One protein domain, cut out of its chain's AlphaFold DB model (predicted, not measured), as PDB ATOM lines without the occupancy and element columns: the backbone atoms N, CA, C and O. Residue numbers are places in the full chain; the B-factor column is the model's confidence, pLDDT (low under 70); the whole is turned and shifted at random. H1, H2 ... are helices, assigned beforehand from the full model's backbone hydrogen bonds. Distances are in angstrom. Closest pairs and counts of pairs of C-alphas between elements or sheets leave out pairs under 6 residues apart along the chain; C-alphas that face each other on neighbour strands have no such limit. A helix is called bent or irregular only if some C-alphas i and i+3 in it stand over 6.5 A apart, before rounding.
ATOM      1  N   ARG A  25     191.852 171.221 235.865       89.31
ATOM      2  CA  ARG A  25     190.961 170.177 236.400       89.31
ATOM      3  C   ARG A  25     191.753 169.258 237.319       89.31
ATOM      4  O   ARG A  25     192.781 168.741 236.901       89.31
ATOM      5  N   ILE A  26     191.264 168.988 238.524       91.19
ATOM      6  CA  ILE A  26     191.867 167.972 239.399       91.19
ATOM      7  C   ILE A  26     191.796 166.605 238.711       91.19
ATOM      8  O   ILE A  26     190.790 166.271 238.085       91.19
ATOM      9  N   ILE A  27     192.866 165.826 238.833       91.12
ATOM     10  CA  ILE A  27     192.944 164.432 238.399       91.12
ATOM     11  C   ILE A  27     192.689 163.569 239.642       91.12
ATOM     12  O   ILE A  27     193.601 163.417 240.465       91.12
ATOM     13  N   PRO A  28     191.461 163.050 239.836       92.75
ATOM     14  CA  PRO A  28     191.061 162.422 241.094       92.75
ATOM     15  C   PRO A  28     191.928 161.221 241.451       92.75
ATOM     16  O   PRO A  28     192.266 161.030 242.613       92.75
ATOM     17  N   GLU A  29     192.344 160.442 240.455       91.31
ATOM     18  CA  GLU A  29     193.142 159.234 240.650       91.31
ATOM     19  C   GLU A  29     194.510 159.571 241.251       91.31
ATOM     20  O   GLU A  29     194.980 158.900 242.168       91.31
ATOM     21  N   VAL A  30     195.129 160.652 240.768       92.19
ATOM     22  CA  VAL A  30     196.415 161.129 241.281       92.19
ATOM     23  C   VAL A  30     196.248 161.726 242.672       92.19
ATOM     24  O   VAL A  30     197.052 161.433 243.553       92.19
ATOM     25  N   LEU A  31     195.197 162.520 242.893       94.06
ATOM     26  CA  LEU A  31     194.916 163.097 244.206       94.06
ATOM     27  C   LEU A  31     194.708 162.008 245.266       94.06
ATOM     28  O   LEU A  31     195.325 162.059 246.327       94.06
ATOM     29  N   ILE A  32     193.875 161.008 244.966       94.44
ATOM     30  CA  ILE A  32     193.607 159.877 245.859       94.44
ATOM     31  C   ILE A  32     194.900 159.111 246.134       94.44
ATOM     32  O   ILE A  32     195.199 158.849 247.296       94.44
ATOM     33  N   ALA A  33     195.690 158.796 245.103       92.19
ATOM     34  CA  ALA A  33     196.963 158.106 245.285       92.19
ATOM     35  C   ALA A  33     197.899 158.892 246.215       92.19
ATOM     36  O   ALA A  33     198.409 158.330 247.182       92.19
ATOM     37  N   VAL A  34     198.074 160.198 245.982       93.62
ATOM     38  CA  VAL A  34     198.898 161.070 246.831       93.62
ATOM     39  C   VAL A  34     198.407 161.038 248.279       93.62
ATOM     40  O   VAL A  34     199.215 160.812 249.177       93.62
ATOM     41  N   ILE A  35     197.104 161.202 248.517       95.44
ATOM     42  CA  ILE A  35     196.530 161.168 249.871       95.44
ATOM     43  C   ILE A  35     196.787 159.811 250.536       95.44
ATOM     44  O   ILE A  35     197.303 159.770 251.650       95.44
ATOM     45  N   VAL A  36     196.484 158.704 249.856       95.69
ATOM     46  CA  VAL A  36     196.659 157.348 250.398       95.69
ATOM     47  C   VAL A  36     198.124 157.062 250.725       95.69
ATOM     48  O   VAL A  36     198.403 156.543 251.803       95.69
ATOM     49  N   PHE A  37     199.069 157.442 249.858       93.69
ATOM     50  CA  PHE A  37     200.499 157.259 250.127       93.69
ATOM     51  C   PHE A  37     200.965 158.052 251.350       93.69
ATOM     52  O   PHE A  37     201.665 157.500 252.196       93.69
ATOM     53  N   HIS A  38     200.559 159.319 251.478       93.75
ATOM     54  CA  HIS A  38     200.969 160.148 252.613       93.75
ATOM     55  C   HIS A  38     200.339 159.663 253.919       93.75
ATOM     56  O   HIS A  38     201.044 159.531 254.914       93.75
ATOM     57  N   LEU A  39     199.043 159.335 253.918       96.00
ATOM     58  CA  LEU A  39     198.373 158.780 255.096       96.00
ATOM     59  C   LEU A  39     198.953 157.415 255.489       96.00
ATOM     60  O   LEU A  39     199.169 157.161 256.670       96.00
ATOM     61  N   GLY A  40     199.261 156.560 254.511       94.69
ATOM     62  CA  GLY A  40     199.920 155.276 254.744       94.69
ATOM     63  C   GLY A  40     201.321 155.434 255.336       94.69
ATOM     64  O   GLY A  40     201.678 154.703 256.255       94.69
ATOM     65  N   ALA A  41     202.096 156.425 254.882       92.88
ATOM     66  CA  ALA A  41     203.420 156.712 255.431       92.88
ATOM     67  C   ALA A  41     203.374 157.110 256.917       92.88
ATOM     68  O   ALA A  41     204.303 156.796 257.660       92.88
ATOM     69  N   LEU A  42     202.282 157.731 257.383       94.81
ATOM     70  CA  LEU A  42     202.116 158.074 258.800       94.81
ATOM     71  C   LEU A  42     202.025 156.842 259.712       94.81
ATOM     72  O   LEU A  42     202.342 156.944 260.897       94.81
ATOM     73  N   LEU A  43     201.663 155.668 259.176       93.56
ATOM     74  CA  LEU A  43     201.644 154.423 259.950       93.56
ATOM     75  C   LEU A  43     203.029 154.057 260.490       93.56
ATOM     76  O   LEU A  43     203.108 153.411 261.531       93.56
ATOM     77  N   ALA A  44     204.113 154.525 259.863       92.94
ATOM     78  CA  ALA A  44     205.472 154.312 260.358       92.94
ATOM     79  C   ALA A  44     205.718 154.920 261.754       92.94
ATOM     80  O   ALA A  44     206.625 154.478 262.452       92.94
ATOM     81  N   PHE A  45     204.916 155.904 262.179       93.62
ATOM     82  CA  PHE A  45     205.016 156.519 263.509       93.62
ATOM     83  C   PHE A  45     204.192 155.798 264.580       93.62
ATOM     84  O   PHE A  45     204.288 156.127 265.762       93.62
ATOM     85  N   VAL A  46     203.386 154.810 264.195       95.81
ATOM     86  CA  VAL A  46     202.654 153.970 265.142       95.81
ATOM     87  C   VAL A  46     203.595 152.851 265.600       95.81
ATOM     88  O   VAL A  46     204.050 152.076 264.755       95.81
ATOM     89  N   PRO A  47     203.868 152.697 266.914       94.00
ATOM     90  CA  PRO A  47     204.874 151.752 267.414       94.00
ATOM     91  C   PRO A  47     204.703 150.311 266.921       94.00
ATOM     92  O   PRO A  47     205.687 149.614 266.711       94.00
ATOM     93  N   TYR A  48     203.461 149.882 266.688       94.94
ATOM     94  CA  TYR A  48     203.145 148.549 266.178       94.94
ATOM     95  C   TYR A  48     203.688 148.277 264.761       94.94
ATOM     96  O   TYR A  48     204.043 147.144 264.453       94.94
ATOM     97  N   PHE A  49     203.773 149.296 263.901       93.81
ATOM     98  CA  PHE A  49     204.252 149.161 262.520       93.81
ATOM     99  C   PHE A  49     205.722 149.577 262.345       93.81
ATOM    100  O   PHE A  49     206.287 149.412 261.262       93.81
ATOM    101  N   PHE A  50     206.360 150.115 263.389       95.56
ATOM    102  CA  PHE A  50     207.732 150.604 263.315       95.56
ATOM    103  C   PHE A  50     208.756 149.475 263.469       95.56
ATOM    104  O   PHE A  50     208.730 148.712 264.433       95.56
ATOM    105  N   THR A  51     209.727 149.411 262.554       96.19
ATOM    106  CA  THR A  51     210.895 148.529 262.675       96.19
ATOM    107  C   THR A  51     212.142 149.193 262.095       96.19
ATOM    108  O   THR A  51     212.076 149.894 261.083       96.19
ATOM    109  N   TRP A  52     213.312 148.922 262.682       96.38
ATOM    110  CA  TRP A  52     214.595 149.382 262.132       96.38
ATOM    111  C   TRP A  52     214.889 148.786 260.754       96.38
ATOM    112  O   TRP A  52     215.415 149.476 259.882       96.38
ATOM    113  N   THR A  53     214.484 147.535 260.517       97.00
ATOM    114  CA  THR A  53     214.539 146.916 259.187       97.00
ATOM    115  C   THR A  53     213.729 147.721 258.173       97.00
ATOM    116  O   THR A  53     214.225 147.989 257.082       97.00
ATOM    117  N   GLY A  54     212.527 148.174 258.541       95.25
ATOM    118  CA  GLY A  54     211.698 149.042 257.705       95.25
ATOM    119  C   GLY A  54     212.385 150.362 257.353       95.25
ATOM    120  O   GLY A  54     212.352 150.768 256.195       95.25
ATOM    121  N   VAL A  55     213.080 150.990 258.309       95.88
ATOM    122  CA  VAL A  55     213.868 152.212 258.056       95.88
ATOM    123  C   VAL A  55     214.974 151.949 257.032       95.88
ATOM    124  O   VAL A  55     215.102 152.697 256.063       95.88
ATOM    125  N   VAL A  56     215.745 150.870 257.198       97.75
ATOM    126  CA  VAL A  56     216.810 150.506 256.247       97.75
ATOM    127  C   VAL A  56     216.233 150.246 254.854       97.75
ATOM    128  O   VAL A  56     216.739 150.789 253.872       97.75
ATOM    129  N   VAL A  57     215.146 149.475 254.759       96.75
ATOM    130  CA  VAL A  57     214.464 149.194 253.487       96.75
ATOM    131  C   VAL A  57     213.966 150.483 252.837       96.75
ATOM    132  O   VAL A  57     214.161 150.661 251.635       96.75
ATOM    133  N   ALA A  58     213.380 151.404 253.606       95.31
ATOM    134  CA  ALA A  58     212.905 152.687 253.100       95.31
ATOM    135  C   ALA A  58     214.052 153.530 252.527       95.31
ATOM    136  O   ALA A  58     213.936 154.027 251.408       95.31
ATOM    137  N   LEU A  59     215.179 153.641 253.238       97.25
ATOM    138  CA  LEU A  59     216.345 154.408 252.782       97.25
ATOM    139  C   LEU A  59     216.978 153.807 251.520       97.25
ATOM    140  O   LEU A  59     217.248 154.532 250.561       97.25
ATOM    141  N   VAL A  60     217.174 152.486 251.490       98.12
ATOM    142  CA  VAL A  60     217.740 151.788 250.322       98.12
ATOM    143  C   VAL A  60     216.819 151.934 249.116       98.12
ATOM    144  O   VAL A  60     217.279 152.244 248.017       98.12
ATOM    145  N   THR A  61     215.514 151.768 249.321       96.25
ATOM    146  CA  THR A  61     214.517 151.879 248.253       96.25
ATOM    147  C   THR A  61     214.423 153.317 247.737       96.25
ATOM    148  O   THR A  61     214.430 153.525 246.524       96.25
ATOM    149  N   ALA A  62     214.422 154.318 248.625       95.94
ATOM    150  CA  ALA A  62     214.433 155.731 248.248       95.94
ATOM    151  C   ALA A  62     215.670 156.083 247.407       95.94
ATOM    152  O   ALA A  62     215.547 156.723 246.362       95.94
ATOM    153  N   GLN A  63     216.854 155.612 247.811       97.88
ATOM    154  CA  GLN A  63     218.086 155.847 247.062       97.88
ATOM    155  C   GLN A  63     218.084 155.129 245.703       97.88
ATOM    156  O   GLN A  63     218.451 155.725 244.687       97.88
ATOM    157  N   PHE A  64     217.647 153.868 245.666       98.06
ATOM    158  CA  PHE A  64     217.553 153.081 244.438       98.06
ATOM    159  C   PHE A  64     216.623 153.745 243.417       98.06
ATOM    160  O   PHE A  64     217.031 154.000 242.282       98.06
ATOM    161  N   PHE A  65     215.402 154.107 243.820       97.38
ATOM    162  CA  PHE A  65     214.465 154.775 242.919       97.38
ATOM    163  C   PHE A  65     214.883 156.209 242.584       97.38
ATOM    164  O   PHE A  65     214.632 156.657 241.467       97.38
ATOM    165  N   GLY A  66     215.621 156.900 243.459       96.69
ATOM    166  CA  GLY A  66     216.294 158.155 243.114       96.69
ATOM    167  C   GLY A  66     217.245 158.000 241.918       96.69
ATOM    168  O   GLY A  66     217.236 158.823 240.996       96.69
ATOM    169  N   TYR A  67     218.007 156.902 241.862       97.69
ATOM    170  CA  TYR A  67     218.829 156.584 240.691       97.69
ATOM    171  C   TYR A  67     217.993 156.211 239.466       97.69
ATOM    172  O   TYR A  67     218.323 156.657 238.369       97.69
ATOM    173  N   VAL A  68     216.896 155.464 239.627       97.25
ATOM    174  CA  VAL A  68     215.976 155.149 238.517       97.25
ATOM    175  C   VAL A  68     215.390 156.428 237.906       97.25
ATOM    176  O   VAL A  68     215.375 156.560 236.682       97.25
ATOM    177  N   MET A  69     214.985 157.406 238.723       96.06
ATOM    178  CA  MET A  69     214.523 158.716 238.247       96.06
ATOM    179  C   MET A  69     215.611 159.447 237.451       96.06
ATOM    180  O   MET A  69     215.364 159.953 236.357       96.06
ATOM    181  N   SER A  70     216.835 159.476 237.975       97.19
ATOM    182  CA  SER A  70     217.941 160.211 237.358       97.19
ATOM    183  C   SER A  70     218.455 159.549 236.072       97.19
ATOM    184  O   SER A  70     218.703 160.214 235.067       97.19
ATOM    185  N   VAL A  71     218.605 158.225 236.064       96.75
ATOM    186  CA  VAL A  71     219.158 157.479 234.925       96.75
ATOM    187  C   VAL A  71     218.079 157.149 233.896       96.75
ATOM    188  O   VAL A  71     218.282 157.390 232.709       96.75
ATOM    189  N   GLY A  72     216.940 156.616 234.339       95.81
ATOM    190  CA  GLY A  72     215.849 156.176 233.476       95.81
ATOM    191  C   GLY A  72     215.034 157.348 232.943       95.81
ATOM    192  O   GLY A  72     215.149 157.705 231.771       95.81
ATOM    193  N   PHE A  73     214.218 157.968 233.795       95.19
ATOM    194  CA  PHE A  73     213.337 159.064 233.378       95.19
ATOM    195  C   PHE A  73     214.114 160.246 232.790       95.19
ATOM    196  O   PHE A  73     213.835 160.676 231.668       95.19
ATOM    197  N   HIS A  74     215.108 160.746 233.523       97.12
ATOM    198  CA  HIS A  74     215.797 161.982 233.175       97.12
ATOM    199  C   HIS A  74     216.820 161.796 232.044       97.12
ATOM    200  O   HIS A  74     216.640 162.333 230.951       97.12
ATOM    201  N   ARG A  75     217.887 161.021 232.262       96.88
ATOM    202  CA  ARG A  75     218.968 160.892 231.267       96.88
ATOM    203  C   ARG A  75     218.546 160.100 230.036       96.88
ATOM    204  O   ARG A  75     218.828 160.523 228.920       96.88
ATOM    205  N   TYR A  76     217.875 158.966 230.215       95.81
ATOM    206  CA  TYR A  76     217.541 158.096 229.093       95.81
ATOM    207  C   TYR A  76     216.287 158.561 228.335       95.81
ATOM    208  O   TYR A  76     216.375 158.883 227.148       95.81
ATOM    209  N   PHE A  77     215.125 158.647 228.995       94.19
ATOM    210  CA  PHE A  77     213.859 158.941 228.307       94.19
ATOM    211  C   PHE A  77     213.678 160.419 227.937       94.19
ATOM    212  O   PHE A  77     213.172 160.712 226.847       94.19
ATOM    213  N   ALA A  78     214.070 161.359 228.804       94.25
ATOM    214  CA  ALA A  78     213.907 162.785 228.515       94.25
ATOM    215  C   ALA A  78     215.016 163.339 227.616       94.25
ATOM    216  O   ALA A  78     214.689 163.982 226.614       94.25
ATOM    217  N   HIS A  79     216.280 163.043 227.941       95.56
ATOM    218  CA  HIS A  79     217.454 163.655 227.301       95.56
ATOM    219  C   HIS A  79     218.238 162.762 226.342       95.56
ATOM    220  O   HIS A  79     219.148 163.261 225.688       95.56
ATOM    221  N   ARG A  80     217.912 161.466 226.227       92.38
ATOM    222  CA  ARG A  80     218.607 160.528 225.322       92.38
ATOM    223  C   ARG A  80     220.138 160.526 225.497       92.38
ATOM    224  O   ARG A  80     220.871 160.344 224.531       92.38
ATOM    225  N   SER A  81     220.638 160.712 226.719       94.50
ATOM    226  CA  SER A  81     222.073 160.906 226.992       94.50
ATOM    227  C   SER A  81     222.944 159.673 226.717       94.50
ATOM    228  O   SER A  81     224.165 159.788 226.667       94.50
ATOM    229  N   PHE A  82     222.346 158.489 226.579       95.62
ATOM    230  CA  PHE A  82     223.044 157.254 226.230       95.62
ATOM    231  C   PHE A  82     222.111 156.295 225.483       95.62
ATOM    232  O   PHE A  82     220.886 156.417 225.544       95.62
ATOM    233  N   SER A  83     222.706 155.320 224.800       92.00
ATOM    234  CA  SER A  83     221.996 154.215 224.148       92.00
ATOM    235  C   SER A  83     222.196 152.920 224.933       92.00
ATOM    236  O   SER A  83     223.237 152.722 225.557       92.00
ATOM    237  N   CYS A  84     221.212 152.028 224.905       91.44
ATOM    238  CA  CYS A  84     221.286 150.713 225.539       91.44
ATOM    239  C   CYS A  84     220.562 149.660 224.690       91.44
ATOM    240  O   CYS A  84     219.904 149.988 223.701       91.44
ATOM    241  N   SER A  85     220.706 148.383 225.052       95.00
ATOM    242  CA  SER A  85     220.005 147.297 224.366       95.00
ATOM    243  C   SER A  85     218.493 147.369 224.613       95.00
ATOM    244  O   SER A  85     218.040 147.813 225.669       95.00
ATOM    245  N   LYS A  86     217.694 146.885 223.656       90.19
ATOM    246  CA  LYS A  86     216.223 146.886 223.752       90.19
ATOM    247  C   LYS A  86     215.669 146.192 225.010       90.19
ATOM    248  O   LYS A  86     214.778 146.754 225.640       90.19
ATOM    249  N   PRO A  87     216.199 145.034 225.450       94.62
ATOM    250  CA  PRO A  87     215.772 144.440 226.716       94.62
ATOM    251  C   PRO A  87     216.035 145.354 227.918       94.62
ATOM    252  O   PRO A  87     215.178 145.491 228.787       94.62
ATOM    253  N   PHE A  88     217.191 146.024 227.955       93.62
ATOM    254  CA  PHE A  88     217.534 146.926 229.053       93.62
ATOM    255  C   PHE A  88     216.667 148.191 229.055       93.62
ATOM    256  O   PHE A  88     216.247 148.644 230.116       93.62
ATOM    257  N   GLU A  89     216.326 148.718 227.877       92.62
ATOM    258  CA  GLU A  89     215.339 149.792 227.711       92.62
ATOM    259  C   GLU A  89     213.983 149.419 228.338       92.62
ATOM    260  O   GLU A  89     213.407 150.218 229.078       92.62
ATOM    261  N   HIS A  90     213.497 148.193 228.115       91.75
ATOM    262  CA  HIS A  90     212.256 147.716 228.733       91.75
ATOM    263  C   HIS A  90     212.371 147.570 230.253       91.75
ATOM    264  O   HIS A  90     211.452 147.972 230.964       91.75
ATOM    265  N   VAL A  91     213.498 147.064 230.766       95.06
ATOM    266  CA  VAL A  91     213.742 147.003 232.218       95.06
ATOM    267  C   VAL A  91     213.710 148.405 232.823       95.06
ATOM    268  O   VAL A  91     213.008 148.628 233.807       95.06
ATOM    269  N   LEU A  92     214.396 149.375 232.212       94.75
ATOM    270  CA  LEU A  92     214.363 150.768 232.660       94.75
ATOM    271  C   LEU A  92     212.944 151.342 232.631       94.75
ATOM    272  O   LEU A  92     212.550 152.016 233.581       94.75
ATOM    273  N   ALA A  93     212.168 151.065 231.581       92.75
ATOM    274  CA  ALA A  93     210.782 151.514 231.481       92.75
ATOM    275  C   ALA A  93     209.915 150.955 232.618       92.75
ATOM    276  O   ALA A  93     209.167 151.708 233.237       92.75
ATOM    277  N   VAL A  94     210.042 149.658 232.922       94.69
ATOM    278  CA  VAL A  94     209.316 149.010 234.025       94.69
ATOM    279  C   VAL A  94     209.729 149.605 235.369       94.69
ATOM    280  O   VAL A  94     208.862 149.983 236.150       94.69
ATOM    281  N   LEU A  95     211.031 149.772 235.621       96.06
ATOM    282  CA  LEU A  95     211.517 150.406 236.849       96.06
ATOM    283  C   LEU A  95     210.987 151.840 237.002       96.06
ATOM    284  O   LEU A  95     210.583 152.227 238.092       96.06
ATOM    285  N   CYS A  96     210.926 152.609 235.913       95.31
ATOM    286  CA  CYS A  96     210.347 153.953 235.914       95.31
ATOM    287  C   CYS A  96     208.844 153.938 236.243       95.31
ATOM    288  O   CYS A  96     208.368 154.780 237.003       95.31
ATOM    289  N   LEU A  97     208.086 152.968 235.722       93.25
ATOM    290  CA  LEU A  97     206.663 152.821 236.049       93.25
ATOM    291  C   LEU A  97     206.435 152.565 237.549       93.25
ATOM    292  O   LEU A  97     205.445 153.047 238.100       93.25
ATOM    293  N   LEU A  98     207.366 151.883 238.220       94.00
ATOM    294  CA  LEU A  98     207.310 151.638 239.665       94.00
ATOM    295  C   LEU A  98     207.562 152.896 240.517       94.00
ATOM    296  O   LEU A  98     207.216 152.897 241.693       94.00
ATOM    297  N   CYS A  99     208.091 153.988 239.948       92.12
ATOM    298  CA  CYS A  99     208.286 155.247 240.679       92.12
ATOM    299  C   CYS A  99     206.988 156.041 240.908       92.12
ATOM    300  O   CYS A  99     207.027 157.092 241.543       92.12
ATOM    301  N   VAL A 100     205.852 155.605 240.347       88.25
ATOM    302  CA  VAL A 100     204.536 156.257 240.517       88.25
ATOM    303  C   VAL A 100     204.509 157.724 240.025       88.25
ATOM    304  O   VAL A 100     203.668 158.523 240.421       88.25
ATOM    305  N   GLN A 101     205.386 158.091 239.082       88.50
ATOM    306  CA  GLN A 101     205.437 159.433 238.469       88.50
ATOM    307  C   GLN A 101     204.802 159.488 237.071       88.50
ATOM    308  O   GLN A 101     205.194 160.291 236.221       88.50
ATOM    309  N   ARG A 102     203.790 158.639 236.838       89.12
ATOM    310  CA  ARG A 102     203.174 158.366 235.523       89.12
ATOM    311  C   ARG A 102     204.161 157.713 234.543       89.12
ATOM    312  O   ARG A 102     205.249 157.285 234.911       89.12
ATOM    313  N   GLY A 103     203.735 157.545 233.291       89.00
ATOM    314  CA  GLY A 103     204.506 156.817 232.283       89.00
ATOM    315  C   GLY A 103     205.771 157.557 231.810       89.00
ATOM    316  O   GLY A 103     205.741 158.788 231.710       89.00
ATOM    317  N   PRO A 104     206.838 156.831 231.408       90.06
ATOM    318  CA  PRO A 104     208.092 157.401 230.889       90.06
ATOM    319  C   PRO A 104     207.915 158.430 229.774       90.06
ATOM    320  O   PRO A 104     208.570 159.467 229.771       90.06
ATOM    321  N   VAL A 105     206.988 158.173 228.847       88.25
ATOM    322  CA  VAL A 105     206.711 159.070 227.715       88.25
ATOM    323  C   VAL A 105     206.117 160.397 228.185       88.25
ATOM    324  O   VAL A 105     206.561 161.457 227.743       88.25
ATOM    325  N   TRP A 106     205.133 160.344 229.091       89.56
ATOM    326  CA  TRP A 106     204.518 161.548 229.650       89.56
ATOM    327  C   TRP A 106     205.552 162.353 230.430       89.56
ATOM    328  O   TRP A 106     205.709 163.541 230.173       89.56
ATOM    329  N   TRP A 107     206.308 161.689 231.306       93.00
ATOM    330  CA  TRP A 107     207.331 162.335 232.121       93.00
ATOM    331  C   TRP A 107     208.383 163.017 231.247       93.00
ATOM    332  O   TRP A 107     208.666 164.194 231.427       93.00
ATOM    333  N   ALA A 108     208.891 162.325 230.224       93.06
ATOM    334  CA  ALA A 108     209.869 162.878 229.295       93.06
ATOM    335  C   ALA A 108     209.338 164.094 228.517       93.06
ATOM    336  O   ALA A 108     210.073 165.055 228.297       93.06
ATOM    337  N   ALA A 109     208.071 164.067 228.091       91.06
ATOM    338  CA  ALA A 109     207.447 165.196 227.405       91.06
ATOM    339  C   ALA A 109     207.271 166.403 228.337       91.06
ATOM    340  O   ALA A 109     207.635 167.517 227.960       91.06
ATOM    341  N   THR A 110     206.766 166.178 229.552       91.94
ATOM    342  CA  THR A 110     206.616 167.220 230.574       91.94
ATOM    343  C   THR A 110     207.970 167.811 230.961       91.94
ATOM    344  O   THR A 110     208.114 169.028 230.985       91.94
ATOM    345  N   HIS A 111     208.990 166.973 231.155       94.69
ATOM    346  CA  HIS A 111     210.345 167.391 231.519       94.69
ATOM    347  C   HIS A 111     211.018 168.233 230.432       94.69
ATOM    348  O   HIS A 111     211.592 169.284 230.708       94.69
ATOM    349  N   ARG A 112     210.905 167.823 229.161       94.50
ATOM    350  CA  ARG A 112     211.389 168.641 228.035       94.50
ATOM    351  C   ARG A 112     210.653 169.972 227.948       94.50
ATOM    352  O   ARG A 112     211.272 170.987 227.642       94.50
ATOM    353  N   ARG A 113     209.345 169.980 228.225       90.69
ATOM    354  CA  ARG A 113     208.562 171.214 228.241       90.69
ATOM    355  C   ARG A 113     208.996 172.144 229.366       90.69
ATOM    356  O   ARG A 113     209.131 173.333 229.093       90.69
ATOM    357  N   HIS A 114     209.232 171.606 230.562       93.88
ATOM    358  CA  HIS A 114     209.808 172.344 231.678       93.88
ATOM    359  C   HIS A 114     211.128 172.989 231.258       93.88
ATOM    360  O   HIS A 114     211.241 174.196 231.347       93.88
ATOM    361  N   HIS A 115     212.082 172.245 230.691       94.88
ATOM    362  CA  HIS A 115     213.342 172.851 230.244       94.88
ATOM    363  C   HIS A 115     213.164 173.921 229.157       94.88
ATOM    364  O   HIS A 115     213.858 174.931 229.183       94.88
ATOM    365  N   HIS A 116     212.251 173.715 228.205       93.12
ATOM    366  CA  HIS A 116     212.012 174.669 227.117       93.12
ATOM    367  C   HIS A 116     211.356 175.971 227.598       93.12
ATOM    368  O   HIS A 116     211.622 177.039 227.060       93.12
ATOM    369  N   HIS A 117     210.476 175.875 228.592       89.50
ATOM    370  CA  HIS A 117     209.694 176.996 229.109       89.50
ATOM    371  C   HIS A 117     210.070 177.337 230.542       89.50
ATOM    372  O   HIS A 117     209.251 177.944 231.229       89.50
ATOM    373  N   ALA A 118     211.254 176.915 230.990       89.94
ATOM    374  CA  ALA A 118     211.653 176.973 232.385       89.94
ATOM    375  C   ALA A 118     211.422 178.378 232.890       89.94
ATOM    376  O   ALA A 118     211.729 179.348 232.189       89.94
ATOM    377  N   ASP A 119     210.864 178.483 234.090       85.12
ATOM    378  CA  ASP A 119     210.659 179.788 234.674       85.12
ATOM    379  C   ASP A 119     209.736 180.685 233.805       85.12
ATOM    380  O   ASP A 119     209.889 181.907 233.763       85.12
ATOM    381  N   THR A 120     208.732 180.113 233.149       87.38
ATOM    382  CA  THR A 120     207.663 180.869 232.482       87.38
ATOM    383  C   THR A 120     206.301 180.261 232.791       87.38
ATOM    384  O   THR A 120     206.183 179.226 233.440       87.38
ATOM    385  N   GLU A 121     205.242 180.875 232.278       85.00
ATOM    386  CA  GLU A 121     203.869 180.400 232.474       85.00
ATOM    387  C   GLU A 121     203.495 179.152 231.700       85.00
ATOM    388  O   GLU A 121     202.464 178.530 231.957       85.00
ATOM    389  N   LEU A 122     204.350 178.771 230.759       86.88
ATOM    390  CA  LEU A 122     204.211 177.537 230.008       86.88
ATOM    391  C   LEU A 122     204.977 176.375 230.661       86.88
ATOM    392  O   LEU A 122     204.867 175.247 230.170       86.88
ATOM    393  N   ASP A 123     205.711 176.634 231.753       90.38
ATOM    394  CA  ASP A 123     206.341 175.618 232.593       90.38
ATOM    395  C   ASP A 123     205.276 174.891 233.435       90.38
ATOM    396  O   ASP A 123     204.617 175.520 234.270       90.38
ATOM    397  N   PRO A 124     205.107 173.566 233.261       88.94
ATOM    398  CA  PRO A 124     204.167 172.775 234.050       88.94
ATOM    399  C   PRO A 124     204.319 172.970 235.558       88.94
ATOM    400  O   PRO A 124     203.314 173.052 236.263       88.94
ATOM    401  N   HIS A 125     205.552 173.095 236.050       90.81
ATOM    402  CA  HIS A 125     205.853 173.174 237.475       90.81
ATOM    403  C   HIS A 125     206.652 174.431 237.835       90.81
ATOM    404  O   HIS A 125     207.547 174.387 238.681       90.81
ATOM    405  N   ASN A 126     206.286 175.558 237.211       89.56
ATOM    406  CA  ASN A 126     206.806 176.890 237.524       89.56
ATOM    407  C   ASN A 126     206.821 177.129 239.052       89.56
ATOM    408  O   ASN A 126     205.758 177.064 239.677       89.56
ATOM    409  N   PRO A 127     207.974 177.434 239.675       88.31
ATOM    410  CA  PRO A 127     208.053 177.691 241.114       88.31
ATOM    411  C   PRO A 127     207.558 179.082 241.522       88.31
ATOM    412  O   PRO A 127     207.278 179.296 242.702       88.31
ATOM    413  N   ARG A 128     207.420 180.029 240.582       87.06
ATOM    414  CA  ARG A 128     207.052 181.420 240.900       87.06
ATOM    415  C   ARG A 128     205.674 181.603 241.543       87.06
ATOM    416  O   ARG A 128     205.589 182.415 242.460       87.06
ATOM    417  N   PRO A 129     204.598 180.917 241.103       81.94
ATOM    418  CA  PRO A 129     203.264 181.155 241.647       81.94
ATOM    419  C   PRO A 129     203.135 180.689 243.100       81.94
ATOM    420  O   PRO A 129     202.565 181.399 243.923       81.94
ATOM    421  N   SER A 130     203.646 179.501 243.439       87.75
ATOM    422  CA  SER A 130     203.738 179.036 244.827       87.75
ATOM    423  C   SER A 130     204.593 177.776 244.965       87.75
ATOM    424  O   SER A 130     204.643 176.931 244.069       87.75
ATOM    425  N   PHE A 131     205.176 177.591 246.155       90.06
ATOM    426  CA  PHE A 131     205.854 176.347 246.530       90.06
ATOM    427  C   PHE A 131     204.932 175.129 246.384       90.06
ATOM    428  O   PHE A 131     205.320 174.129 245.788       90.06
ATOM    429  N   LEU A 132     203.689 175.218 246.875       91.38
ATOM    430  CA  LEU A 132     202.733 174.108 246.808       91.38
ATOM    431  C   LEU A 132     202.400 173.712 245.366       91.38
ATOM    432  O   LEU A 132     202.209 172.527 245.091       91.38
ATOM    433  N   TRP A 133     202.355 174.683 244.447       90.62
ATOM    434  CA  TRP A 133     202.145 174.397 243.035       90.62
ATOM    435  C   TRP A 133     203.296 173.576 242.461       90.62
ATOM    436  O   TRP A 133     203.044 172.495 241.933       90.62
ATOM    437  N   ALA A 134     204.539 174.040 242.614       91.56
ATOM    438  CA  ALA A 134     205.717 173.337 242.106       91.56
ATOM    439  C   ALA A 134     205.998 172.012 242.835       91.56
ATOM    440  O   ALA A 134     206.568 171.096 242.247       91.56
ATOM    441  N   HIS A 135     205.564 171.878 244.089       92.06
ATOM    442  CA  HIS A 135     205.755 170.659 244.869       92.06
ATOM    443  C   HIS A 135     204.748 169.555 244.504       92.06
ATOM    444  O   HIS A 135     205.155 168.423 244.257       92.06
ATOM    445  N   LEU A 136     203.445 169.868 244.453       93.12
ATOM    446  CA  LEU A 136     202.380 168.873 244.225       93.12
ATOM    447  C   LEU A 136     201.282 169.334 243.257       93.12
ATOM    448  O   LEU A 136     200.687 168.502 242.570       93.12
ATOM    449  N   GLY A 137     200.990 170.636 243.195       91.69
ATOM    450  CA  GLY A 137     199.863 171.169 242.422       91.69
ATOM    451  C   GLY A 137     199.919 170.795 240.941       91.69
ATOM    452  O   GLY A 137     198.945 170.257 240.416       91.69
ATOM    453  N   TRP A 138     201.074 170.964 240.294       91.44
ATOM    454  CA  TRP A 138     201.263 170.625 238.877       91.44
ATOM    455  C   TRP A 138     201.014 169.147 238.549       91.44
ATOM    456  O   TRP A 138     200.663 168.801 237.424       91.44
ATOM    457  N   PHE A 139     201.212 168.259 239.524       91.81
ATOM    458  CA  PHE A 139     201.043 166.823 239.338       91.81
ATOM    459  C   PHE A 139     199.580 166.395 239.517       91.81
ATOM    460  O   PHE A 139     199.116 165.464 238.849       91.81
ATOM    461  N   ILE A 140     198.852 167.083 240.402       92.25
ATOM    462  CA  ILE A 140     197.450 166.814 240.751       92.25
ATOM    463  C   ILE A 140     196.486 167.452 239.742       92.25
ATOM    464  O   ILE A 140     195.436 166.881 239.445       92.25
ATOM    465  N   TYR A 141     196.823 168.626 239.210       90.31
ATOM    466  CA  TYR A 141     195.973 169.372 238.290       90.31
ATOM    467  C   TYR A 141     196.359 169.094 236.837       90.31
ATOM    468  O   TYR A 141     197.526 169.110 236.465       90.31
ATOM    469  N   ARG A 142     195.352 168.879 235.991       86.44
ATOM    470  CA  ARG A 142     195.462 168.893 234.534       86.44
ATOM    471  C   ARG A 142     195.263 170.313 234.029       86.44
ATOM    472  O   ARG A 142     194.198 170.893 234.250       86.44
ATOM    473  N   ASN A 143     196.230 170.837 233.292       85.06
ATOM    474  CA  ASN A 143     196.157 172.156 232.682       85.06
ATOM    475  C   ASN A 143     196.427 172.045 231.178       85.06
ATOM    476  O   ASN A 143     197.540 171.763 230.754       85.06
ATOM    477  N   ASP A 144     195.407 172.300 230.356       81.50
ATOM    478  CA  ASP A 144     195.478 172.103 228.900       81.50
ATOM    479  C   ASP A 144     196.491 173.045 228.201       81.50
ATOM    480  O   ASP A 144     196.864 172.808 227.045       81.50
ATOM    481  N   ASN A 145     196.944 174.105 228.884       80.06
ATOM    482  CA  ASN A 145     197.966 175.016 228.375       80.06
ATOM    483  C   ASN A 145     199.382 174.503 228.638       80.06
ATOM    484  O   ASN A 145     200.225 174.656 227.759       80.06
TER     485      ASN A 145
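What this domain is: This is residues 25 to 145 of the 174 residues of the protein "FA_desaturase domain-containing protein" of Caulobacterales bacterium 32-69-10 (UniProt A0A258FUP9). Two long helices, H1 and H2, make the long sides of an open frame: the chain runs out along H1, turns at residues 46 to 51 and folds back along H2, with a gap between the two helices. At the other end H3 and H4 pack crosswise on H2, and H5 packs on the first turn of H1, reached through the long unnamed stretch 117 to 130. The turn and the parts of H1 and H2 next to it, residues 35 to 43, 45 to 53 and 56 to 61, stick out from the body. The printed part has 121 residues with five named helices, H1 to H5 in order, and no named strand, an all helix domain. It is only just loose, close to compact, with a radius of gyration of the C-alphas of 16.7 A and spans of 47 by 40 by 23 A.

Where its parts are: H1 is residues 28 to 45, 27.1 A long, beginning at C-alpha 28 (191.061, 162.422, 241.094). H2, residues 52 to 78, is the longest at 36.2 A, beginning at C-alpha 52 (214.595, 149.382, 262.132); it is neither bent nor irregular, but only just: C-alphas 70 and 73 are 6.2 A apart. H3 is residues 86 to 97 and H4 residues 104 to 116, 18.1 A long. H5, residues 131 to 140, ends at C-alpha 140 (197.450, 166.814, 240.751) and is irregular, with C-alphas 135 and 138 7.5 A apart.

How they stand to each other: H1, with residues 28 to 31 alone, touches H5 only at their ends; the closest C-alphas, of Leu 31 and Ile 140, are 5.7 A apart. Their tilt is steep, 59 degrees, opposite ways. Residues 25 to 26, before H1, pair antiparallel with residues 141 to 142, after H5, in a short pairing outside any named strand. H1 and H2 are apart. H2 touches H3 with residues 68 to 73 alone, closest at the C-alphas of Gly 72 and Leu 92, 5.7 A, at a steep tilt of 56 degrees, opposite ways. H2 touches H4 with residues 73 to 78 alone, closest at the C-alphas of Ala 78 and Ala 108, 4.1 A; their steep tilt of 67 degrees, the same way, is only just short of about perpendicular. H3 and H4 only just touch, with 3 pairs of C-alphas within 8 A, the closest being Cys 96 and Pro 104 at 6.5 A; they are about perpendicular, 78 degrees. H4 and H5 are apart. In H3 and H4 every O i to N i+4 pair is within hydrogen-bond range; in H1 11 of 14, in H2 20 of 23, in H5 4 of 6.

The domain as a whole: The two C-alphas farthest apart are those of Tyr 48 and His 116, 47.8 A. The printed part has no cut. The link from H4 to H5, 14 residues, is long; the other three are short. The mean pLDDT of the printed part is 92.8, and no printed residue is under 70.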